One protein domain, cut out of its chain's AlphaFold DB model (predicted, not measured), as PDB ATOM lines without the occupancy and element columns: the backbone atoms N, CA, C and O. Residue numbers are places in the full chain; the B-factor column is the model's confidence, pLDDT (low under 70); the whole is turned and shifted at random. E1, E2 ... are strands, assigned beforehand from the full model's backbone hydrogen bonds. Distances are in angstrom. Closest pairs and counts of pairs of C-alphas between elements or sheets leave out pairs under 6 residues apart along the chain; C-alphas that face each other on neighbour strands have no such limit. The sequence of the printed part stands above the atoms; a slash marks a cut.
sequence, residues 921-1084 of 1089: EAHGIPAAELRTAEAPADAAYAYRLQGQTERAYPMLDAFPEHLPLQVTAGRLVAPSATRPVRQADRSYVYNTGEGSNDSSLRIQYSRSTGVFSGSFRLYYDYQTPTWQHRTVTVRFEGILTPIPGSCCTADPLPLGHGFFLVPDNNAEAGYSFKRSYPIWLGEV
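What this domain is: This is residues 921 to 1084 of the 1089 residues of an uncharacterized protein of Lentisphaerae bacterium (UniProt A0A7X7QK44). One long antiparallel sheet is curled round and folded back on itself like an open, elongated barrel, with its two edge strands, E5 and E6, coming close to each other at one end. The long hairpin of E7 and E8 runs most of its length; a small separate hairpin, E2 and E3, sits toward the other end, while a loop at residues 1046 to 1051 sticks out. The printed part has 164 residues, with no named helix and eleven named strands, E1 to E11 in chain order; the class is all strand, though under half of the residues, 78, are in named elements. The large sheet runs E5, E4, E1, E11, E10, E8, E7, E6, antiparallel throughout. The whole is compact, with a radius of gyration of the C-alphas of 17.7 A, and only just elongated, spanning 57 by 38 by 26 A.

Where its parts are: Start at C-alpha 927, at (-25.549, 24.694, 29.799), where E1 begins and runs to residue 931. Go on to E2, residues 941 to 945, and E3, residues 948 to 952. Next come E4, residues 963 to 968, and E5, residues 971 to 973. After a stretch with no named element, residues 974 to 1001, look for E6 at residues 1002 to 1005. Find C-alpha 1011 at (-31.113, 22.124, 45.847); from there E7 runs 39.6 A to residue 1023. E8, residues 1027 to 1040, is the longest strand by residues and returns over 40.6 A. E9 is short, residues 1050 to 1052. E10, residues 1056 to 1064, covers 25.2 A, and E11, residues 1073 to 1083, covers 32.2 A and ends at C-alpha 1083, at (-30.289, 28.679, 31.036).

How they stand to each other: Begin with E1 in the large sheet. On one side of it is E4, antiparallel at 149 degrees, where N 928 and O 965 are 2.9 A apart; on the other side is E11, where N 931 and O 1080 are 2.9 A apart. E4 pairs in a staggered way, with E1 over residues 963 to 966 and with E5 over residues 966 to 968. E4 and E5 form a hairpin, with N 973 and O 966 at 2.9 A. E10 and E11 are a hairpin too, with N 1062 and O 1075 at 3.0 A. Beyond E10 comes E8, where N 1039 and O 1057 are 2.8 A apart. E6, E7 and E8 form a meander, each strand the antiparallel neighbour of the one before; look at N 1002 and O 1015, 2.8 A, and at N 1018 and O 1032, 2.8 A. This is a folded sheet, bent back into two leaves: E5, E4, E1, E11 and E10 face E7 and E6, with E8 as the hinge. The edge strands E5 and E6 come closest at the C-alphas of Leu 972 and Gln 1004, 5.7 A. The hairpin of E2 and E3 has N 943 and O 950 at 2.9 A; the closest C-alphas of E3 and E7 are those of Ala 952 and Tyr 1022, 5.9 A. E9 pairs with no named strand.

The domain as a whole: The two C-alphas farthest apart are those of Ala 922 and Gln 946, 58.4 A. The printed part has no cut. The link from E5 to E6 is long, 28 residues; within it residues 981 to 982 pair, antiparallel, with residues 988 to 989. Residues 1046 to 1051 stand free. The mean pLDDT of the printed part is 84.5; look for values under 70 at residue 933, residues 993 to 995, residues 1042 to 1053, residues 1066 to 1069 and residue 1084.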
ATOM      1  N   GLU A 921     -29.269  17.709  31.995       85.75
ATOM      2  CA  GLU A 921     -29.111  17.269  30.602       85.75
ATOM      3  C   GLU A 921     -30.324  16.469  30.097       85.75
ATOM      4  O   GLU A 921     -30.746  16.634  28.959       85.75
ATOM      5  N   ALA A 922     -30.921  15.624  30.944       82.44
ATOM      6  CA  ALA A 922     -32.124  14.865  30.598       82.44
ATOM      7  C   ALA A 922     -33.389  15.742  30.545       82.44
ATOM      8  O   ALA A 922     -34.397  15.322  29.983       82.44
ATOM      9  N   HIS A 923     -33.321  16.954  31.102       75.94
ATOM     10  CA  HIS A 923     -34.315  18.010  30.930       75.94
ATOM     11  C   HIS A 923     -34.060  18.887  29.695       75.94
ATOM     12  O   HIS A 923     -34.818  19.819  29.470       75.94
ATOM     13  N   GLY A 924     -33.031  18.592  28.892       78.62
ATOM     14  CA  GLY A 924     -32.686  19.390  27.715       78.62
ATOM     15  C   GLY A 924     -31.847  20.630  28.024       78.62
ATOM     16  O   GLY A 924     -31.774  21.514  27.184       78.62
ATOM     17  N   ILE A 925     -31.194  20.690  29.193       82.00
ATOM     18  CA  ILE A 925     -30.398  21.842  29.646       82.00
ATOM     19  C   ILE A 925     -28.900  21.476  29.598       82.00
ATOM     20  O   ILE A 925     -28.370  20.933  30.576       82.00
ATOM     21  N   PRO A 926     -28.197  21.712  28.470       79.56
ATOM     22  CA  PRO A 926     -26.778  21.368  28.303       79.56
ATOM     23  C   PRO A 926     -25.817  22.407  28.908       79.56
ATOM     24  O   PRO A 926     -24.641  22.114  29.143       79.56
ATOM     25  N   ALA A 927     -26.303  23.615  29.180       83.38
ATOM     26  CA  ALA A 927     -25.549  24.694  29.799       83.38
ATOM     27  C   ALA A 927     -26.483  25.534  30.681       83.38
ATOM     28  O   ALA A 927     -27.672  25.662  30.395       83.38
ATOM     29  N   ALA A 928     -25.946  26.086  31.765       86.38
ATOM     30  CA  ALA A 928     -26.661  26.991  32.660       86.38
ATOM     31  C   ALA A 928     -25.810  28.232  32.929       86.38
ATOM     32  O   ALA A 928     -24.609  28.226  32.689       86.38
ATOM     33  N   GLU A 929     -26.396  29.279  33.477       87.56
ATOM     34  CA  GLU A 929     -25.690  30.516  33.796       87.56
ATOM     35  C   GLU A 929     -26.012  30.928  35.228       87.56
ATOM     36  O   GLU A 929     -27.160  30.840  35.673       87.56
ATOM     37  N   LEU A 930     -25.002  31.361  35.978       87.31
ATOM     38  CA  LEU A 930     -25.231  31.987  37.272       87.31
ATOM     39  C   LEU A 930     -25.493  33.479  37.062       87.31
ATOM     40  O   LEU A 930     -24.621  34.198  36.583       87.31
ATOM     41  N   ARG A 931     -26.676  33.939  37.467       84.00
ATOM     42  CA  ARG A 931     -27.104  35.336  37.349       84.00
ATOM     43  C   ARG A 931     -27.477  35.898  38.711       84.00
ATOM     44  O   ARG A 931     -27.864  35.169  39.627       84.00
ATOM     45  N   THR A 932     -27.403  37.212  38.840       75.81
ATOM     46  CA  THR A 932     -27.877  37.941  40.017       75.81
ATOM     47  C   THR A 932     -28.621  39.170  39.535       75.81
ATOM     48  O   THR A 932     -28.085  39.919  38.732       75.81
ATOM     49  N   ALA A 933     -29.844  39.388  40.011       66.56
ATOM     50  CA  ALA A 933     -30.634  40.559  39.622       66.56
ATOM     51  C   ALA A 933     -30.116  41.871  40.228       66.56
ATOM     52  O   ALA A 933     -30.517  42.950  39.807       66.56
ATOM     53  N   GLU A 934     -29.315  41.759  41.291       75.50
ATOM     54  CA  GLU A 934     -28.856  42.881  42.090       75.50
ATOM     55  C   GLU A 934     -27.490  42.554  42.693       75.50
ATOM     56  O   GLU A 934     -27.337  41.609  43.477       75.50
ATOM     57  N   ALA A 935     -26.485  43.327  42.285       80.62
ATOM     58  CA  ALA A 935     -25.134  43.227  42.808       80.62
ATOM     59  C   ALA A 935     -25.060  43.818  44.230       80.62
ATOM     60  O   ALA A 935     -25.753  44.791  44.532       80.62
ATOM     61  N   PRO A 936     -24.188  43.303  45.119       86.69
ATOM     62  CA  PRO A 936     -24.099  43.746  46.511       86.69
ATOM     63  C   PRO A 936     -23.359  45.084  46.682       86.69
ATOM     64  O   PRO A 936     -22.548  45.232  47.595       86.69
ATOM     65  N   ALA A 937     -23.601  46.062  45.808       84.94
ATOM     66  CA  ALA A 937     -22.866  47.326  45.738       84.94
ATOM     67  C   ALA A 937     -22.928  48.148  47.043       84.94
ATOM     68  O   ALA A 937     -22.005  48.900  47.349       84.94
ATOM     69  N   ASP A 938     -23.985  47.977  47.840       81.25
ATOM     70  CA  ASP A 938     -24.240  48.677  49.104       81.25
ATOM     71  C   ASP A 938     -23.688  47.957  50.354       81.25
ATOM     72  O   ASP A 938     -23.641  48.553  51.439       81.25
ATOM     73  N   ALA A 939     -23.228  46.705  50.226       85.62
ATOM     74  CA  ALA A 939     -22.748  45.881  51.340       85.62
ATOM     75  C   ALA A 939     -21.322  46.258  51.773       85.62
ATOM     76  O   ALA A 939     -20.340  45.616  51.382       85.62
ATOM     77  N   ALA A 940     -21.193  47.292  52.607       86.44
ATOM     78  CA  ALA A 940     -19.887  47.823  52.978       86.44
ATOM     79  C   ALA A 940     -19.152  46.957  54.011       86.44
ATOM     80  O   ALA A 940     -19.709  46.505  55.017       86.44
ATOM     81  N   TYR A 941     -17.841  46.843  53.821       87.88
ATOM     82  CA  TYR A 941     -16.898  46.337  54.807       87.88
ATOM     83  C   TYR A 941     -16.331  47.496  55.634       87.88
ATOM     84  O   TYR A 941     -15.735  48.430  55.096       87.88
ATOM     85  N   ALA A 942     -16.488  47.430  56.957       86.81
ATOM     86  CA  ALA A 942     -15.937  48.442  57.854       86.81
ATOM     87  C   ALA A 942     -14.481  48.129  58.225       86.81
ATOM     88  O   ALA A 942     -14.151  47.013  58.632       86.81
ATOM     89  N   TYR A 943     -13.621  49.145  58.169       87.25
ATOM     90  CA  TYR A 943     -12.230  49.067  58.616       87.25
ATOM     91  C   TYR A 943     -11.852  50.275  59.481       87.25
ATOM     92  O   TYR A 943     -12.599  51.243  59.589       87.25
ATOM     93  N   ARG A 944     -10.706  50.203  60.167       85.81
ATOM     94  CA  ARG A 944     -10.200  51.296  61.010       85.81
ATOM     95  C   ARG A 944      -9.064  52.027  60.309       85.81
ATOM     96  O   ARG A 944      -8.080  51.393  59.931       85.81
ATOM     97  N   LEU A 945      -9.168  53.350  60.218       87.69
ATOM     98  CA  LEU A 945      -8.120  54.233  59.712       87.69
ATOM     99  C   LEU A 945      -7.988  55.432  60.652       87.69
ATOM    100  O   LEU A 945      -8.969  56.104  60.942       87.69
ATOM    101  N   GLN A 946      -6.787  55.660  61.193       86.81
ATOM    102  CA  GLN A 946      -6.496  56.785  62.102       86.81
ATOM    103  C   GLN A 946      -7.487  56.935  63.284       86.81
ATOM    104  O   GLN A 946      -7.795  58.034  63.730       86.81
ATOM    105  N   GLY A 947      -8.005  55.818  63.807       83.25
ATOM    106  CA  GLY A 947      -8.977  55.804  64.910       83.25
ATOM    107  C   GLY A 947     -10.442  55.975  64.485       83.25
ATOM    108  O   GLY A 947     -11.332  55.649  65.273       83.25
ATOM    109  N   GLN A 948     -10.713  56.369  63.240       84.06
ATOM    110  CA  GLN A 948     -12.059  56.449  62.669       84.06
ATOM    111  C   GLN A 948     -12.462  55.135  61.978       84.06
ATOM    112  O   GLN A 948     -11.616  54.291  61.665       84.06
ATOM    113  N   THR A 949     -13.772  54.916  61.844       85.69
ATOM    114  CA  THR A 949     -14.333  53.775  61.110       85.69
ATOM    115  C   THR A 949     -14.619  54.225  59.686       85.69
ATOM    116  O   THR A 949     -15.484  55.069  59.484       85.69
ATOM    117  N   GLU A 950     -13.926  53.621  58.733       87.88
ATOM    118  CA  GLU A 950     -14.082  53.857  57.299       87.88
ATOM    119  C   GLU A 950     -14.797  52.679  56.630       87.88
ATOM    120  O   GLU A 950     -14.949  51.603  57.226       87.88
ATOM    121  N   ARG A 951     -15.243  52.879  55.386       88.25
ATOM    122  CA  ARG A 951     -16.050  51.912  54.629       88.25
ATOM    123  C   ARG A 951     -15.422  51.621  53.270       88.25
ATOM    124  O   ARG A 951     -15.065  52.539  52.542       88.25
ATOM    125  N   ALA A 952     -15.307  50.338  52.944       90.81
ATOM    126  CA  ALA A 952     -14.931  49.847  51.624       90.81
ATOM    127  C   ALA A 952     -16.119  49.103  51.005       90.81
ATOM    128  O   ALA A 952     -16.829  48.394  51.719       90.81
ATOM    129  N   TYR A 953     -16.311  49.227  49.696       90.69
ATOM    130  CA  TYR A 953     -17.402  48.575  48.963       90.69
ATOM    131  C   TYR A 953     -16.870  47.426  48.093       90.69
ATOM    132  O   TYR A 953     -15.664  47.394  47.820       90.69
ATOM    133  N   PRO A 954     -17.715  46.448  47.718       91.38
ATOM    134  CA  PRO A 954     -17.266  45.315  46.918       91.38
ATOM    135  C   PRO A 954     -16.784  45.731  45.526       91.38
ATOM    136  O   PRO A 954     -17.405  46.564  44.872       91.38
ATOM    137  N   MET A 955     -15.718  45.089  45.052       91.12
ATOM    138  CA  MET A 955     -15.254  45.202  43.671       91.12
ATOM    139  C   MET A 955     -16.124  44.339  42.760       91.12
ATOM    140  O   MET A 955     -16.010  43.110  42.769       91.12
ATOM    141  N   LEU A 956     -17.006  45.001  42.005       88.12
ATOM    142  CA  LEU A 956     -17.960  44.345  41.110       88.12
ATOM    143  C   LEU A 956     -17.297  43.749  39.863       88.12
ATOM    144  O   LEU A 956     -17.786  42.747  39.362       88.12
ATOM    145  N   ASP A 957     -16.121  44.239  39.462       84.56
ATOM    146  CA  ASP A 957     -15.327  43.686  38.346       84.56
ATOM    147  C   ASP A 957     -14.963  42.196  38.512       84.56
ATOM    148  O   ASP A 957     -14.607  41.520  37.553       84.56
ATOM    149  N   ALA A 958     -15.014  41.679  39.743       85.62
ATOM    150  CA  ALA A 958     -14.756  40.279  40.073       85.62
ATOM    151  C   ALA A 958     -16.009  39.512  40.501       85.62
ATOM    152  O   ALA A 958     -15.900  38.362  40.932       85.62
ATOM    153  N   PHE A 959     -17.170  40.162  40.514       88.00
ATOM    154  CA  PHE A 959     -18.419  39.569  40.963       88.00
ATOM    155  C   PHE A 959     -18.909  38.562  39.906       88.00
ATOM    156  O   PHE A 959     -18.804  38.849  38.719       88.00
ATOM    157  N   PRO A 960     -19.381  37.357  40.294       84.56
ATOM    158  CA  PRO A 960     -19.800  36.317  39.350       84.56
ATOM    159  C   PRO A 960     -21.178  36.606  38.740       84.56
ATOM    160  O   PRO A 960     -22.094  35.788  38.845       84.56
ATOM    161  N   GLU A 961     -21.326  37.784  38.154       77.94
ATOM    162  CA  GLU A 961     -22.469  38.156  37.338       77.94
ATOM    163  C   GLU A 961     -22.260  37.555  35.946       77.94
ATOM    164  O   GLU A 961     -21.166  37.645  35.395       77.94
ATOM    165  N   HIS A 962     -23.272  36.871  35.420       80.62
ATOM    166  CA  HIS A 962     -23.238  36.241  34.100       80.62
ATOM    167  C   HIS A 962     -22.155  35.166  33.889       80.62
ATOM    168  O   HIS A 962     -21.547  35.057  32.827       80.62
ATOM    169  N   LEU A 963     -21.885  34.326  34.901       86.50
ATOM    170  CA  LEU A 963     -20.903  33.245  34.739       86.50
ATOM    171  C   LEU A 963     -21.515  32.007  34.060       86.50
ATOM    172  O   LEU A 963     -22.363  31.347  34.677       86.50
ATOM    173  N   PRO A 964     -21.035  31.604  32.862       87.75
ATOM    174  CA  PRO A 964     -21.518  30.409  32.185       87.75
ATOM    175  C   PRO A 964     -21.051  29.146  32.912       87.75
ATOM    176  O   PRO A 964     -19.913  29.032  33.369       87.75
ATOM    177  N   LEU A 965     -21.933  28.163  33.004       89.75
ATOM    178  CA  LEU A 965     -21.723  26.879  33.657       89.75
ATOM    179  C   LEU A 965     -21.970  25.762  32.647       89.75
ATOM    180  O   LEU A 965     -23.050  25.644  32.068       89.75
ATOM    181  N   GLN A 966     -20.996  24.872  32.495       88.81
ATOM    182  CA  GLN A 966     -21.205  23.658  31.713       88.81
ATOM    183  C   GLN A 966     -22.036  22.661  32.520       88.81
ATOM    184  O   GLN A 966     -21.716  22.377  33.682       88.81
ATOM    185  N   VAL A 967     -23.073  22.097  31.899       88.75
ATOM    186  CA  VAL A 967     -23.813  20.966  32.461       88.75
ATOM    187  C   VAL A 967     -23.243  19.693  31.843       88.75
ATOM    188  O   VAL A 967     -23.407  19.422  30.658       88.75
ATOM    189  N   THR A 968     -22.508  18.917  32.636       85.81
ATOM    190  CA  THR A 968     -21.880  17.687  32.144       85.81
ATOM    191  C   THR A 968     -21.814  16.610  33.215       85.81
ATOM    192  O   THR A 968     -21.504  16.874  34.383       85.81
ATOM    193  N   ALA A 969     -22.104  15.369  32.819       83.69
ATOM    194  CA  ALA A 969     -22.121  14.195  33.689       83.69
ATOM    195  C   ALA A 969     -22.958  14.387  34.976       83.69
ATOM    196  O   ALA A 969     -22.593  13.905  36.057       83.69
ATOM    197  N   GLY A 970     -24.080  15.105  34.878       82.88
ATOM    198  CA  GLY A 970     -24.975  15.422  35.989       82.88
ATOM    199  C   GLY A 970     -24.382  16.409  36.995       82.88
ATOM    200  O   GLY A 970     -24.710  16.332  38.183       82.88
ATOM    201  N   ARG A 971     -23.479  17.297  36.558       87.44
ATOM    202  CA  ARG A 971     -22.811  18.317  37.384       87.44
ATOM    203  C   ARG A 971     -22.865  19.685  36.711       87.44
ATOM    204  O   ARG A 971     -22.862  19.768  35.493       87.44
ATOM    205  N   LEU A 972     -22.856  20.734  37.534       90.56
ATOM    206  CA  LEU A 972     -22.589  22.106  37.104       90.56
ATOM    207  C   LEU A 972     -21.092  22.378  37.265       90.56
ATOM    208  O   LEU A 972     -20.549  22.171  38.355       90.56
ATOM    209  N   VAL A 973     -20.430  22.815  36.199       90.06
ATOM    210  CA  VAL A 973     -18.989  23.086  36.175       90.06
ATOM    211  C   VAL A 973     -18.762  24.546  35.797       90.06
ATOM    212  O   VAL A 973     -19.068  24.954  34.682       90.06
ATOM    213  N   ALA A 974     -18.227  25.325  36.739       90.19
ATOM    214  CA  ALA A 974     -17.837  26.714  36.505       90.19
ATOM    215  C   ALA A 974     -16.495  26.804  35.746       90.19
ATOM    216  O   ALA A 974     -15.694  25.862  35.833       90.19
ATOM    217  N   PRO A 975     -16.201  27.934  35.072       89.56
ATOM    218  CA  PRO A 975     -14.923  28.153  34.407       89.56
ATOM    219  C   PRO A 975     -13.759  28.078  35.400       89.56
ATOM    220  O   PRO A 975     -13.922  28.287  36.609       89.56
ATOM    221  N   SER A 976     -12.560  27.776  34.899       89.69
ATOM    222  CA  SER A 976     -11.367  27.706  35.750       89.69
ATOM    223  C   SER A 976     -11.121  29.043  36.446       89.69
ATOM    224  O   SER A 976     -11.130  30.089  35.809       89.69
ATOM    225  N   ALA A 977     -10.895  29.005  37.760       89.25
ATOM    226  CA  ALA A 977     -10.716  30.214  38.555       89.25
ATOM    227  C   ALA A 977      -9.475  31.006  38.115       89.25
ATOM    228  O   ALA A 977      -8.347  30.507  38.199       89.25
ATOM    229  N   THR A 978      -9.690  32.256  37.730       87.25
ATOM    230  CA  THR A 978      -8.659  33.280  37.555       87.25
ATOM    231  C   THR A 978      -8.467  34.033  38.880       87.25
ATOM    232  O   THR A 978      -9.130  33.740  39.883       87.25
ATOM    233  N   ARG A 979      -7.453  34.900  38.981       82.44
ATOM    234  CA  ARG A 979      -7.159  35.631  40.225       82.44
ATOM    235  C   ARG A 979      -6.815  37.089  39.931       82.44
ATOM    236  O   ARG A 979      -6.051  37.315  38.991       82.44
ATOM    237  N   PRO A 980      -7.240  38.024  40.802       89.25
ATOM    238  CA  PRO A 980      -6.820  39.416  40.718       89.25
ATOM    239  C   PRO A 980      -5.293  39.537  40.760       89.25
ATOM    240  O   PRO A 980      -4.625  38.886  41.576       89.25
ATOM    241  N   VAL A 981      -4.735  40.380  39.891       89.88
ATOM    242  CA  VAL A 981      -3.288  40.578  39.751       89.88
ATOM    243  C   VAL A 981      -2.868  41.837  40.490       89.88
ATOM    244  O   VAL A 981      -3.333  42.938  40.202       89.88
ATOM    245  N   ARG A 982      -1.942  41.681  41.438       90.50
ATOM    246  CA  ARG A 982      -1.383  42.804  42.189       90.50
ATOM    247  C   ARG A 982      -0.351  43.567  41.356       90.50
ATOM    248  O   ARG A 982       0.609  42.972  40.871       90.50
ATOM    249  N   GLN A 983      -0.511  44.880  41.272       91.19
ATOM    250  CA  GLN A 983       0.362  45.801  40.548       91.19
ATOM    251  C   GLN A 983       1.553  46.276  41.400       91.19
ATOM    252  O   GLN A 983       1.608  46.067  42.618       91.19
ATOM    253  N   ALA A 984       2.524  46.942  40.764       86.25
ATOM    254  CA  ALA A 984       3.726  47.463  41.428       86.25
ATOM    255  C   ALA A 984       3.414  48.534  42.495       86.25
ATOM    256  O   ALA A 984       4.066  48.574  43.540       86.25
ATOM    257  N   ASP A 985       2.376  49.344  42.273       84.75
ATOM    258  CA  ASP A 985       1.845  50.330  43.229       84.75
ATOM    259  C   ASP A 985       0.976  49.696  44.339       84.75
ATOM    260  O   ASP A 985       0.456  50.392  45.214       84.75
ATOM    261  N   ARG A 986       0.875  48.357  44.341       84.19
ATOM    262  CA  ARG A 986       0.094  47.514  45.256       84.19
ATOM    263  C   ARG A 986      -1.424  47.571  45.059       84.19
ATOM    264  O   ARG A 986      -2.106  46.940  45.870       84.19
ATOM    265  N   SER A 987      -1.929  48.251  44.027       86.88
ATOM    266  CA  SER A 987      -3.320  48.112  43.570       86.88
ATOM    267  C   SER A 987      -3.566  46.721  42.964       86.88
ATOM    268  O   SER A 987      -2.624  45.940  42.781       86.88
ATOM    269  N   TYR A 988      -4.825  46.380  42.697       89.75
ATOM    270  CA  TYR A 988      -5.218  45.104  42.100       89.75
ATOM    271  C   TYR A 988      -5.981  45.360  40.806       89.75
ATOM    272  O   TYR A 988      -6.800  46.270  40.736       89.75
ATOM    273  N   VAL A 989      -5.683  44.561  39.786       89.25
ATOM    274  CA  VAL A 989      -6.392  44.555  38.504       89.25
ATOM    275  C   VAL A 989      -7.153  43.243  38.390       89.25
ATOM    276  O   VAL A 989      -6.594  42.176  38.663       89.25
ATOM    277  N   TYR A 990      -8.415  43.351  38.002       89.94
ATOM    278  CA  TYR A 990      -9.343  42.242  37.832       89.94
ATOM    279  C   TYR A 990      -9.475  41.890  36.349       89.94
ATOM    280  O   TYR A 990      -9.357  42.756  35.481       89.94
ATOM    281  N   ASN A 991      -9.683  40.612  36.056       82.31
ATOM    282  CA  ASN A 991      -9.949  40.146  34.702       82.31
ATOM    283  C   ASN A 991     -11.439  40.321  34.405       82.31
ATOM    284  O   ASN A 991     -12.248  39.511  34.854       82.31
ATOM    285  N   THR A 992     -11.781  41.337  33.617       70.44
ATOM    286  CA  THR A 992     -13.161  41.667  33.216       70.44
ATOM    287  C   THR A 992     -13.581  41.011  31.897       70.44
ATOM    288  O   THR A 992     -14.558  41.429  31.287       70.44
ATOM    289  N   GLY A 993     -12.805  40.045  31.394       68.69
ATOM    290  CA  GLY A 993     -13.171  39.310  30.184       68.69
ATOM    291  C   GLY A 993     -14.392  38.423  30.426       68.69
ATOM    292  O   GLY A 993     -14.535  37.859  31.511       68.69
ATOM    293  N   GLU A 994     -15.237  38.272  29.412       66.00
ATOM    294  CA  GLU A 994     -16.391  37.370  29.432       66.00
ATOM    295  C   GLU A 994     -15.975  35.947  29.867       66.00
ATOM    296  O   GLU A 994     -14.929  35.425  29.465       66.00
ATOM    297  N   GLY A 995     -16.740  35.333  30.775       67.62
ATOM    298  CA  GLY A 995     -16.428  34.011  31.339       67.62
ATOM    299  C   GLY A 995     -15.245  33.958  32.325       67.62
ATOM    300  O   GLY A 995     -14.892  32.870  32.800       67.62
ATOM    301  N   SER A 996     -14.635  35.097  32.670       82.50
ATOM    302  CA  SER A 996     -13.577  35.196  33.685       82.50
ATOM    303  C   SER A 996     -14.096  34.877  35.088       82.50
ATOM    304  O   SER A 996     -15.022  35.502  35.597       82.50
ATOM    305  N   ASN A 997     -13.452  33.932  35.775       88.88
ATOM    306  CA  ASN A 997     -13.848  33.495  37.113       88.88
ATOM    307  C   ASN A 997     -12.899  34.021  38.209       88.88
ATOM    308  O   ASN A 997     -12.343  33.246  38.999       88.88
ATOM    309  N   ASP A 998     -12.728  35.344  38.290       90.44
ATOM    310  CA  ASP A 998     -11.920  36.003  39.335       90.44
ATOM    311  C   ASP A 998     -12.539  35.839  40.736       90.44
ATOM    312  O   ASP A 998     -11.833  35.775  41.755       90.44
ATOM    313  N   SER A 999     -13.861  35.650  40.790       89.50
ATOM    314  CA  SER A 999     -14.610  35.301  42.000       89.50
ATOM    315  C   SER A 999     -14.249  33.916  42.565       89.50
ATOM    316  O   SER A 999     -14.589  33.597  43.708       89.50
ATOM    317  N   SER A1000     -13.556  33.063  41.799       92.31
ATOM    318  CA  SER A1000     -13.317  31.657  42.151       92.31
ATOM    319  C   SER A1000     -14.607  30.891  42.502       92.31
ATOM    320  O   SER A1000     -14.625  30.112  43.467       92.31
ATOM    321  N   LEU A1001     -15.679  31.122  41.739       92.19
ATOM    322  CA  LEU A1001     -16.983  30.480  41.867       92.19
ATOM    323  C   LEU A1001     -16.853  28.955  41.911       92.19
ATOM    324  O   LEU A1001     -16.165  28.328  41.103       92.19
ATOM    325  N   ARG A1002     -17.580  28.358  42.852       92.81
ATOM    326  CA  ARG A1002     -17.836  26.922  42.948       92.81
ATOM    327  C   ARG A1002     -19.328  26.709  43.103       92.81
ATOM    328  O   ARG A1002     -19.933  27.343  43.964       92.81
ATOM    329  N   ILE A1003     -19.887  25.778  42.342       93.31
ATOM    330  CA  ILE A1003     -21.308  25.440  42.376       93.31
ATOM    331  C   ILE A1003     -21.504  23.928  42.285       93.31
ATOM    332  O   ILE A1003     -20.693  23.208  41.707       93.31
ATOM    333  N   GLN A1004     -22.577  23.445  42.896       93.06
ATOM    334  CA  GLN A1004     -23.049  22.069  42.805       93.06
ATOM    335  C   GLN A1004     -24.573  22.042  42.950       93.06
ATOM    336  O   GLN A1004     -25.155  22.931  43.574       93.06
ATOM    337  N   TYR A1005     -25.214  20.982  42.456       92.56
ATOM    338  CA  TYR A1005     -26.630  20.725  42.711       92.56
ATOM    339  C   TYR A1005     -26.885  19.265  43.088       92.56
ATOM    340  O   TYR A1005     -26.117  18.361  42.755       92.56
ATOM    341  N   SER A1006     -27.972  19.039  43.821       92.62
ATOM    342  CA  SER A1006     -28.403  17.724  44.277       92.62
ATOM    343  C   SER A1006     -29.590  17.237  43.455       92.62
ATOM    344  O   SER A1006     -30.701  17.735  43.599       92.62
ATOM    345  N   ARG A1007     -29.384  16.189  42.655       90.75
ATOM    346  CA  ARG A1007     -30.442  15.563  41.838       90.75
ATOM    347  C   ARG A1007     -31.583  14.955  42.658       90.75
ATOM    348  O   ARG A1007     -32.677  14.751  42.153       90.75
ATOM    349  N   SER A1008     -31.346  14.609  43.923       90.69
ATOM    350  CA  SER A1008     -32.369  13.996  44.783       90.69
ATOM    351  C   SER A1008     -33.274  15.024  45.463       90.69
ATOM    352  O   SER A1008     -34.338  14.655  45.969       90.69
ATOM    353  N   THR A1009     -32.855  16.293  45.496       92.31
ATOM    354  CA  THR A1009     -33.569  17.362  46.203       92.31
ATOM    355  C   THR A1009     -33.856  18.595  45.352       92.31
ATOM    356  O   THR A1009     -34.684  19.405  45.756       92.31
ATOM    357  N   GLY A1010     -33.184  18.765  44.215       92.44
ATOM    358  CA  GLY A1010     -33.226  19.984  43.412       92.44
ATOM    359  C   GLY A1010     -32.480  21.164  44.038       92.44
ATOM    360  O   GLY A1010     -32.487  22.239  43.469       92.44
ATOM    361  N   VAL A1011     -31.828  21.011  45.194       94.94
ATOM    362  CA  VAL A1011     -31.113  22.124  45.847       94.94
ATOM    363  C   VAL A1011     -29.775  22.356  45.154       94.94
ATOM    364  O   VAL A1011     -28.992  21.411  45.007       94.94
ATOM    365  N   PHE A1012     -29.485  23.604  44.791       94.19
ATOM    366  CA  PHE A1012     -28.167  24.036  44.336       94.19
ATOM    367  C   PHE A1012     -27.494  24.911  45.395       94.19
ATOM    368  O   PHE A1012     -28.143  25.583  46.193       94.19
ATOM    369  N   SER A1013     -26.170  24.843  45.468       95.44
ATOM    370  CA  SER A1013     -25.389  25.566  46.472       95.44
ATOM    371  C   SER A1013     -23.966  25.790  46.002       95.44
ATOM    372  O   SER A1013     -23.457  25.059  45.148       95.44
ATOM    373  N   GLY A1014     -23.298  26.767  46.602       95.00
ATOM    374  CA  GLY A1014     -21.934  27.075  46.226       95.00
ATOM    375  C   GLY A1014     -21.306  28.194  47.032       95.00
ATOM    376  O   GLY A1014     -21.781  28.582  48.104       95.00
ATOM    377  N   SER A1015     -20.186  28.686  46.516       94.88
ATOM    378  CA  SER A1015     -19.486  29.833  47.078       94.88
ATOM    379  C   SER A1015     -18.691  30.590  46.030       94.88
ATOM    380  O   SER A1015     -18.146  29.971  45.119       94.88
ATOM    381  N   PHE A1016     -18.519  31.886  46.248       93.56
ATOM    382  CA  PHE A1016     -17.620  32.751  45.489       93.56
ATOM    383  C   PHE A1016     -16.902  33.722  46.436       93.56
ATOM    384  O   PHE A1016     -17.162  33.749  47.646       93.56
ATOM    385  N   ARG A1017     -15.950  34.486  45.913       92.94
ATOM    386  CA  ARG A1017     -15.186  35.500  46.638       92.94
ATOM    387  C   ARG A1017     -15.668  36.889  46.241       92.94
ATOM    388  O   ARG A1017     -15.717  37.195  45.060       92.94
ATOM    389  N   LEU A1018     -15.970  37.711  47.241       92.31
ATOM    390  CA  LEU A1018     -16.073  39.162  47.111       92.31
ATOM    391  C   LEU A1018     -14.759  39.794  47.555       92.31
ATOM    392  O   LEU A1018     -14.183  39.385  48.573       92.31
ATOM    393  N   TYR A1019     -14.306  40.794  46.811       92.81
ATOM    394  CA  TYR A1019     -13.097  41.546  47.111       92.81
ATOM    395  C   TYR A1019     -13.452  42.979  47.495       92.81
ATOM    396  O   TYR A1019     -14.419  43.530  46.987       92.81
ATOM    397  N   TYR A1020     -12.685  43.562  48.408       93.19
ATOM    398  CA  TYR A1020     -12.828  44.946  48.847       93.19
ATOM    399  C   TYR A1020     -11.443  45.578  48.836       93.19
ATOM    400  O   TYR A1020     -10.598  45.188  49.657       93.19
ATOM    401  N   ASP A1021     -11.222  46.549  47.951       92.44
ATOM    402  CA  ASP A1021      -9.969  47.302  47.933       92.44
ATOM    403  C   ASP A1021     -10.171  48.680  48.533       92.44
ATOM    404  O   ASP A1021     -11.155  49.370  48.272       92.44
ATOM    405  N   TYR A1022      -9.230  49.073  49.377       91.12
ATOM    406  CA  TYR A1022      -9.265  50.359  50.052       91.12
ATOM    407  C   TYR A1022      -7.858  50.808  50.410       91.12
ATOM    408  O   TYR A1022      -6.930  50.004  50.548       91.12
ATOM    409  N   GLN A1023      -7.693  52.114  50.580       86.44
ATOM    410  CA  GLN A1023      -6.415  52.689  50.964       86.44
ATOM    411  C   GLN A1023      -6.333  52.922  52.473       86.44
ATOM    412  O   GLN A1023      -7.257  53.389  53.138       86.44
ATOM    413  N   THR A1024      -5.167  52.584  53.005       82.50
ATOM    414  CA  THR A1024      -4.669  53.043  54.309       82.50
ATOM    415  C   THR A1024      -3.374  53.828  54.005       82.50
ATOM    416  O   THR A1024      -3.396  54.540  53.004       82.50
ATOM    417  N   PRO A1025      -2.210  53.723  54.690       82.38
ATOM    418  CA  PRO A1025      -0.983  54.239  54.066       82.38
ATOM    419  C   PRO A1025      -0.546  53.422  52.830       82.38
ATOM    420  O   PRO A1025       0.325  53.859  52.087       82.38
ATOM    421  N   THR A1026      -1.126  52.232  52.598       86.38
ATOM    422  CA  THR A1026      -0.953  51.429  51.369       86.38
ATOM    423  C   THR A1026      -2.268  50.748  50.974       86.38
ATOM    424  O   THR A1026      -3.118  50.525  51.845       86.38
ATOM    425  N   TRP A1027      -2.424  50.391  49.693       88.75
ATOM    426  CA  TRP A1027      -3.556  49.596  49.195       88.75
ATOM    427  C   TRP A1027      -3.710  48.278  49.966       88.75
ATOM    428  O   TRP A1027      -2.751  47.517  50.134       88.75
ATOM    429  N   GLN A1028      -4.927  48.030  50.442       90.94
ATOM    430  CA  GLN A1028      -5.377  46.795  51.072       90.94
ATOM    431  C   GLN A1028      -6.335  46.070  50.128       90.94
ATOM    432  O   GLN A1028      -7.068  46.720  49.394       90.94
ATOM    433  N   HIS A1029      -6.337  44.739  50.193       92.25
ATOM    434  CA  HIS A1029      -7.226  43.870  49.422       92.25
ATOM    435  C   HIS A1029      -7.798  42.811  50.352       92.25
ATOM    436  O   HIS A1029      -7.078  41.943  50.863       92.25
ATOM    437  N   ARG A1030      -9.092  42.922  50.640       92.00
ATOM    438  CA  ARG A1030      -9.797  42.036  51.564       92.00
ATOM    439  C   ARG A1030     -10.676  41.077  50.779       92.00
ATOM    440  O   ARG A1030     -11.570  41.497  50.064       92.00
ATOM    441  N   THR A1031     -10.478  39.781  50.994       92.88
ATOM    442  CA  THR A1031     -11.316  38.728  50.409       92.88
ATOM    443  C   THR A1031     -12.340  38.211  51.420       92.88
ATOM    444  O   THR A1031     -11.983  37.835  52.540       92.88
ATOM    445  N   VAL A1032     -13.604  38.121  51.010       91.94
ATOM    446  CA  VAL A1032     -14.709  37.519  51.768       91.94
ATOM    447  C   VAL A1032     -15.286  36.362  50.961       91.94
ATOM    448  O   VAL A1032     -15.668  36.528  49.812       91.94
ATOM    449  N   THR A1033     -15.354  35.165  51.548       94.12
ATOM    450  CA  THR A1033     -16.044  34.030  50.911       94.12
ATOM    451  C   THR A1033     -17.535  34.101  51.208       94.12
ATOM    452  O   THR A1033     -17.942  33.977  52.366       94.12
ATOM    453  N   VAL A1034     -18.337  34.250  50.161       94.00
ATOM    454  CA  VAL A1034     -19.798  34.281  50.210       94.00
ATOM    455  C   VAL A1034     -20.331  32.908  49.833       94.00
ATOM    456  O   VAL A1034     -19.850  32.287  48.888       94.00
ATOM    457  N   ARG A1035     -21.303  32.408  50.598       94.88
ATOM    458  CA  ARG A1035     -22.017  31.162  50.292       94.88
ATOM    459  C   ARG A1035     -23.408  31.493  49.782       94.88
ATOM    460  O   ARG A1035     -24.038  32.413  50.304       94.88
ATOM    461  N   PHE A1036     -23.877  30.695  48.838       94.25
ATOM    462  CA  PHE A1036     -25.208  30.818  48.265       94.25
ATOM    463  C   PHE A1036     -25.913  29.469  48.226       94.25
ATOM    464  O   PHE A1036     -25.272  28.409  48.245       94.25
ATOM    465  N   GLU A1037     -27.236  29.518  48.186       95.69
ATOM    466  CA  GLU A1037     -28.092  28.342  48.138       95.69
ATOM    467  C   GLU A1037     -29.428  28.685  47.484       95.69
ATOM    468  O   GLU A1037     -29.948  29.783  47.671       95.69
ATOM    469  N   GLY A1038     -29.993  27.733  46.755       94.62
ATOM    470  CA  GLY A1038     -31.285  27.871  46.102       94.62
ATOM    471  C   GLY A1038     -31.868  26.524  45.703       94.62
ATOM    472  O   GLY A1038     -31.325  25.466  46.040       94.62
ATOM    473  N   ILE A1039     -32.980  26.553  44.981       94.19
ATOM    474  CA  ILE A1039     -33.657  25.362  44.479       94.19
ATOM    475  C   ILE A1039     -33.917  25.471  42.979       94.19
ATOM    476  O   ILE A1039     -34.189  26.551  42.465       94.19
ATOM    477  N   LEU A1040     -33.821  24.337  42.294       91.56
ATOM    478  CA  LEU A1040     -34.146  24.186  40.887       91.56
ATOM    479  C   LEU A1040     -35.659  24.114  40.688       91.56
ATOM    480  O   LEU A1040     -36.353  23.392  41.407       91.56
ATOM    481  N   THR A1041     -36.132  24.768  39.642       85.88
ATOM    482  CA  THR A1041     -37.482  24.728  39.074       85.88
ATOM    483  C   THR A1041     -37.332  24.436  37.573       85.88
ATOM    484  O   THR A1041     -37.448  25.342  36.758       85.88
ATOM    485  N   PRO A1042     -36.969  23.186  37.206       64.38
ATOM    486  CA  PRO A1042     -36.302  22.841  35.944       64.38
ATOM    487  C   PRO A1042     -37.131  22.904  34.660       64.38
ATOM    488  O   PRO A1042     -36.609  22.553  33.611       64.38
ATOM    489  N   ILE A1043     -38.388  23.336  34.719       63.94
ATOM    490  CA  ILE A1043     -39.162  23.717  33.538       63.94
ATOM    491  C   ILE A1043     -39.720  25.109  33.845       63.94
ATOM    492  O   ILE A1043     -40.726  25.214  34.555       63.94
ATOM    493  N   PRO A1044     -39.005  26.169  33.439       60.56
ATOM    494  CA  PRO A1044     -39.314  27.540  33.808       60.56
ATOM    495  C   PRO A1044     -40.631  27.986  33.164       60.56
ATOM    496  O   PRO A1044     -40.670  28.478  32.043       60.56
ATOM    497  N   GLY A1045     -41.737  27.757  33.867       57.25
ATOM    498  CA  GLY A1045     -43.059  28.208  33.459       57.25
ATOM    499  C   GLY A1045     -43.402  29.600  33.974       57.25
ATOM    500  O   GLY A1045     -42.788  30.087  34.929       57.25
ATOM    501  N   SER A1046     -44.438  30.215  33.398       61.69
ATOM    502  CA  SER A1046     -45.038  31.425  33.971       61.69
ATOM    503  C   SER A1046     -45.621  31.110  35.349       61.69
ATOM    504  O   SER A1046     -46.300  30.088  35.524       61.69
ATOM    505  N   CYS A1047     -45.401  31.995  36.318       67.69
ATOM    506  CA  CYS A1047     -46.081  31.938  37.605       67.69
ATOM    507  C   CYS A1047     -46.996  33.147  37.767       67.69
ATOM    508  O   CYS A1047     -46.596  34.280  37.512       67.69
ATOM    509  N   CYS A1048     -48.231  32.892  38.198       65.31
ATOM    510  CA  CYS A1048     -49.305  33.876  38.299       65.31
ATOM    511  C   CYS A1048     -49.595  34.517  36.931       65.31
ATOM    512  O   CYS A1048     -50.362  33.961  36.152       65.31
ATOM    513  N   THR A1049     -48.940  35.632  36.617       51.03
ATOM    514  CA  THR A1049     -49.002  36.343  35.330       51.03
ATOM    515  C   THR A1049     -47.638  36.908  34.908       51.03
ATOM    516  O   THR A1049     -47.580  37.727  33.996       51.03
ATOM    517  N   ALA A1050     -46.555  36.528  35.593       47.56
ATOM    518  CA  ALA A1050     -45.214  37.070  35.391       47.56
ATOM    519  C   ALA A1050     -44.343  36.153  34.516       47.56
ATOM    520  O   ALA A1050     -44.649  34.967  34.347       47.56
ATOM    521  N   ASP A1051     -43.273  36.751  33.982       55.16
ATOM    522  CA  ASP A1051     -42.214  36.154  33.161       55.16
ATOM    523  C   ASP A1051     -41.798  34.737  33.610       55.16
ATOM    524  O   ASP A1051     -41.919  34.395  34.793       55.16
ATOM    525  N   PRO A1052     -41.277  33.896  32.694       63.75
ATOM    526  CA  PRO A1052     -40.765  32.580  33.056       63.75
ATOM    527  C   PRO A1052     -39.745  32.686  34.199       63.75
ATOM    528  O   PRO A1052     -38.786  33.459  34.145       63.75
ATOM    529  N   LEU A1053     -39.959  31.909  35.264       67.75
ATOM    530  CA  LEU A1053     -39.025  31.857  36.394       67.75
ATOM    531  C   LEU A1053     -37.675  31.313  35.917       67.75
ATOM    532  O   LEU A1053     -37.688  30.336  35.192       67.75
ATOM    533  N   PRO A1054     -36.507  31.806  36.361       78.94
ATOM    534  CA  PRO A1054     -35.245  31.128  36.074       78.94
ATOM    535  C   PRO A1054     -35.238  29.661  36.537       78.94
ATOM    536  O   PRO A1054     -35.915  29.279  37.496       78.94
ATOM    537  N   LEU A1055     -34.406  28.853  35.871       84.81
ATOM    538  CA  LEU A1055     -34.153  27.431  36.144       84.81
ATOM    539  C   LEU A1055     -33.889  27.134  37.632       84.81
ATOM    540  O   LEU A1055     -34.207  26.052  38.126       84.81
ATOM    541  N   GLY A1056     -33.325  28.074  38.383       88.19
ATOM    542  CA  GLY A1056     -33.266  27.998  39.832       88.19
ATOM    543  C   GLY A1056     -33.272  29.364  40.497       88.19
ATOM    544  O   GLY A1056     -32.711  30.329  39.985       88.19
ATOM    545  N   HIS A1057     -33.860  29.417  41.688       89.50
ATOM    546  CA  HIS A1057     -33.938  30.611  42.529       89.50
ATOM    547  C   HIS A1057     -33.302  30.368  43.884       89.50
ATOM    548  O   HIS A1057     -33.471  29.304  44.485       89.50
ATOM    549  N   GLY A1058     -32.620  31.377  44.401       92.38
ATOM    550  CA  GLY A1058     -32.047  31.327  45.729       92.38
ATOM    551  C   GLY A1058     -31.573  32.677  46.227       92.38
ATOM    552  O   GLY A1058     -31.962  33.742  45.741       92.38
ATOM    553  N   PHE A1059     -30.680  32.602  47.202       94.00
ATOM    554  CA  PHE A1059     -30.101  33.763  47.846       94.00
ATOM    555  C   PHE A1059     -28.628  33.541  48.189       94.00
ATOM    556  O   PHE A1059     -28.139  32.413  48.338       94.00
ATOM    557  N   PHE A1060     -27.928  34.647  48.404       94.06
ATOM    558  CA  PHE A1060     -26.648  34.679  49.096       94.06
ATOM    559  C   PHE A1060     -26.637  35.769  50.157       94.06
ATOM    560  O   PHE A1060     -27.385  36.740  50.087       94.06
ATOM    561  N   LEU A1061     -25.793  35.582  51.172       92.06
ATOM    562  CA  LEU A1061     -25.734  36.474  52.325       92.06
ATOM    563  C   LEU A1061     -24.391  37.187  52.392       92.06
ATOM    564  O   LEU A1061     -23.358  36.534  52.576       92.06
ATOM    565  N   VAL A1062     -24.417  38.517  52.337       89.81
ATOM    566  CA  VAL A1062     -23.219  39.355  52.469       89.81
ATOM    567  C   VAL A1062     -23.248  40.069  53.820       89.81
ATOM    568  O   VAL A1062     -24.273  40.649  54.183       89.81
ATOM    569  N   PRO A1063     -22.166  40.008  54.620       86.69
ATOM    570  CA  PRO A1063     -22.047  40.838  55.811       86.69
ATOM    571  C   PRO A1063     -22.090  42.318  55.431       86.69
ATOM    572  O   PRO A1063     -21.309  42.745  54.588       86.69
ATOM    573  N   ASP A1064     -22.956  43.084  56.088       84.31
ATOM    574  CA  ASP A1064     -23.020  44.529  55.917       84.31
ATOM    575  C   ASP A1064     -22.670  45.238  57.234       84.31
ATOM    576  O   ASP A1064     -23.342  45.090  58.265       84.31
ATOM    577  N   ASN A1065     -21.580  46.004  57.206       81.19
ATOM    578  CA  ASN A1065     -21.148  46.870  58.301       81.19
ATOM    579  C   ASN A1065     -21.526  48.348  58.065       81.19
ATOM    580  O   ASN A1065     -21.210  49.197  58.904       81.19
ATOM    581  N   ASN A1066     -22.195  48.655  56.951       68.31
ATOM    582  CA  ASN A1066     -22.760  49.961  56.605       68.31
ATOM    583  C   ASN A1066     -24.029  50.287  57.412       68.31
ATOM    584  O   ASN A1066     -24.331  51.458  57.626       68.31
ATOM    585  N   ALA A1067     -24.727  49.241  57.863       61.81
ATOM    586  CA  ALA A1067     -26.012  49.234  58.555       61.81
ATOM    587  C   ALA A1067     -26.417  50.547  59.255       61.81
ATOM    588  O   ALA A1067     -25.959  50.843  60.365       61.81
ATOM    589  N   GLU A1068     -27.361  51.283  58.658       62.44
ATOM    590  CA  GLU A1068     -28.017  52.446  59.284       62.44
ATOM    591  C   GLU A1068     -28.747  52.049  60.587       62.44
ATOM    592  O   GLU A1068     -28.987  52.877  61.458       62.44
ATOM    593  N   ALA A1069     -29.020  50.751  60.761       63.09
ATOM    594  CA  ALA A1069     -29.574  50.116  61.952       63.09
ATOM    595  C   ALA A1069     -28.691  50.235  63.214       63.09
ATOM    596  O   ALA A1069     -29.152  49.923  64.314       63.09
ATOM    597  N   GLY A1070     -27.421  50.644  63.091       72.88
ATOM    598  CA  GLY A1070     -26.502  50.813  64.226       72.88
ATOM    599  C   GLY A1070     -25.854  49.513  64.733       72.88
ATOM    600  O   GLY A1070     -25.207  49.505  65.782       72.88
ATOM    601  N   TYR A1071     -26.004  48.401  64.007       80.06
ATOM    602  CA  TYR A1071     -25.344  47.118  64.273       80.06
ATOM    603  C   TYR A1071     -25.160  46.316  62.981       80.06
ATOM    604  O   TYR A1071     -25.953  46.429  62.057       80.06
ATOM    605  N   SER A1072     -24.122  45.479  62.918       79.56
ATOM    606  CA  SER A1072     -23.853  44.653  61.734       79.56
ATOM    607  C   SER A1072     -24.864  43.516  61.586       79.56
ATOM    608  O   SER A1072     -25.181  42.830  62.563       79.56
ATOM    609  N   PHE A1073     -25.308  43.281  60.354       81.88
ATOM    610  CA  PHE A1073     -26.214  42.196  59.976       81.88
ATOM    611  C   PHE A1073     -25.776  41.602  58.625       81.88
ATOM    612  O   PHE A1073     -24.682  41.895  58.135       81.88
ATOM    613  N   LYS A1074     -26.573  40.694  58.056       86.25
ATOM    614  CA  LYS A1074     -26.326  40.135  56.721       86.25
ATOM    615  C   LYS A1074     -27.445  40.558  55.782       86.25
ATOM    616  O   LYS A1074     -28.598  40.260  56.076       86.25
ATOM    617  N   ARG A1075     -27.094  41.191  54.664       86.31
ATOM    618  CA  ARG A1075     -28.024  41.470  53.566       86.31
ATOM    619  C   ARG A1075     -28.185  40.231  52.702       86.31
ATOM    620  O   ARG A1075     -27.234  39.462  52.535       86.31
ATOM    621  N   SER A1076     -29.396  40.037  52.198       89.75
ATOM    622  CA  SER A1076     -29.742  38.929  51.320       89.75
ATOM    623  C   SER A1076     -29.944  39.437  49.903       89.75
ATOM    624  O   SER A1076     -30.763  40.329  49.690       89.75
ATOM    625  N   TYR A1077     -29.212  38.851  48.963       90.12
ATOM    626  CA  TYR A1077     -29.247  39.190  47.542       90.12
ATOM    627  C   TYR A1077     -29.681  37.974  46.719       90.12
ATOM    628  O   TYR A1077     -29.408  36.836  47.132       90.12
ATOM    629  N   PRO A1078     -30.353  38.181  45.575       90.06
ATOM    630  CA  PRO A1078     -30.847  37.099  44.744       90.06
ATOM    631  C   PRO A1078     -29.707  36.416  44.003       90.06
ATOM    632  O   PRO A1078     -28.810  37.064  43.469       90.06
ATOM    633  N   ILE A1079     -29.786  35.091  43.929       90.06
ATOM    634  CA  ILE A1079     -28.997  34.317  42.977       90.06
ATOM    635  C   ILE A1079     -29.923  33.452  42.154       90.06
ATOM    636  O   ILE A1079     -30.803  32.771  42.690       90.06
ATOM    637  N   TRP A1080     -29.710  33.480  40.853       88.94
ATOM    638  CA  TRP A1080     -30.494  32.753  39.884       88.94
ATOM    639  C   TRP A1080     -29.586  31.807  39.122       88.94
ATOM    640  O   TRP A1080     -28.441  32.126  38.803       88.94
ATOM    641  N   LEU A1081     -30.107  30.623  38.851       88.06
ATOM    642  CA  LEU A1081     -29.559  29.744  37.841       88.06
ATOM    643  C   LEU A1081     -30.460  29.913  36.620       88.06
ATOM    644  O   LEU A1081     -31.634  29.569  36.696       88.06
ATOM    645  N   GLY A1082     -29.951  30.512  35.552       81.00
ATOM    646  CA  GLY A1082     -30.628  30.610  34.261       81.00
ATOM    647  C   GLY A1082     -30.183  29.492  33.323       81.00
ATOM    648  O   GLY A1082     -29.206  28.791  33.599       81.00
ATOM    649  N   GLU A1083     -30.884  29.328  32.209       71.44
ATOM    650  CA  GLU A1083     -30.289  28.679  31.036       71.44
ATOM    651  C   GLU A1083     -29.261  29.638  30.424       71.44
ATOM    652  O   GLU A1083     -29.407  30.851  30.586       71.44
ATOM    653  N   VAL A1084     -28.199  29.115  29.790       62.94
ATOM    654  CA  VAL A1084     -27.271  29.993  29.059       62.94
ATOM    655  C   VAL A1084     -28.051  30.620  27.932       62.94
ATOM    656  O   VAL A1084     -28.482  29.952  26.994       62.94
TER     657      VAL A1084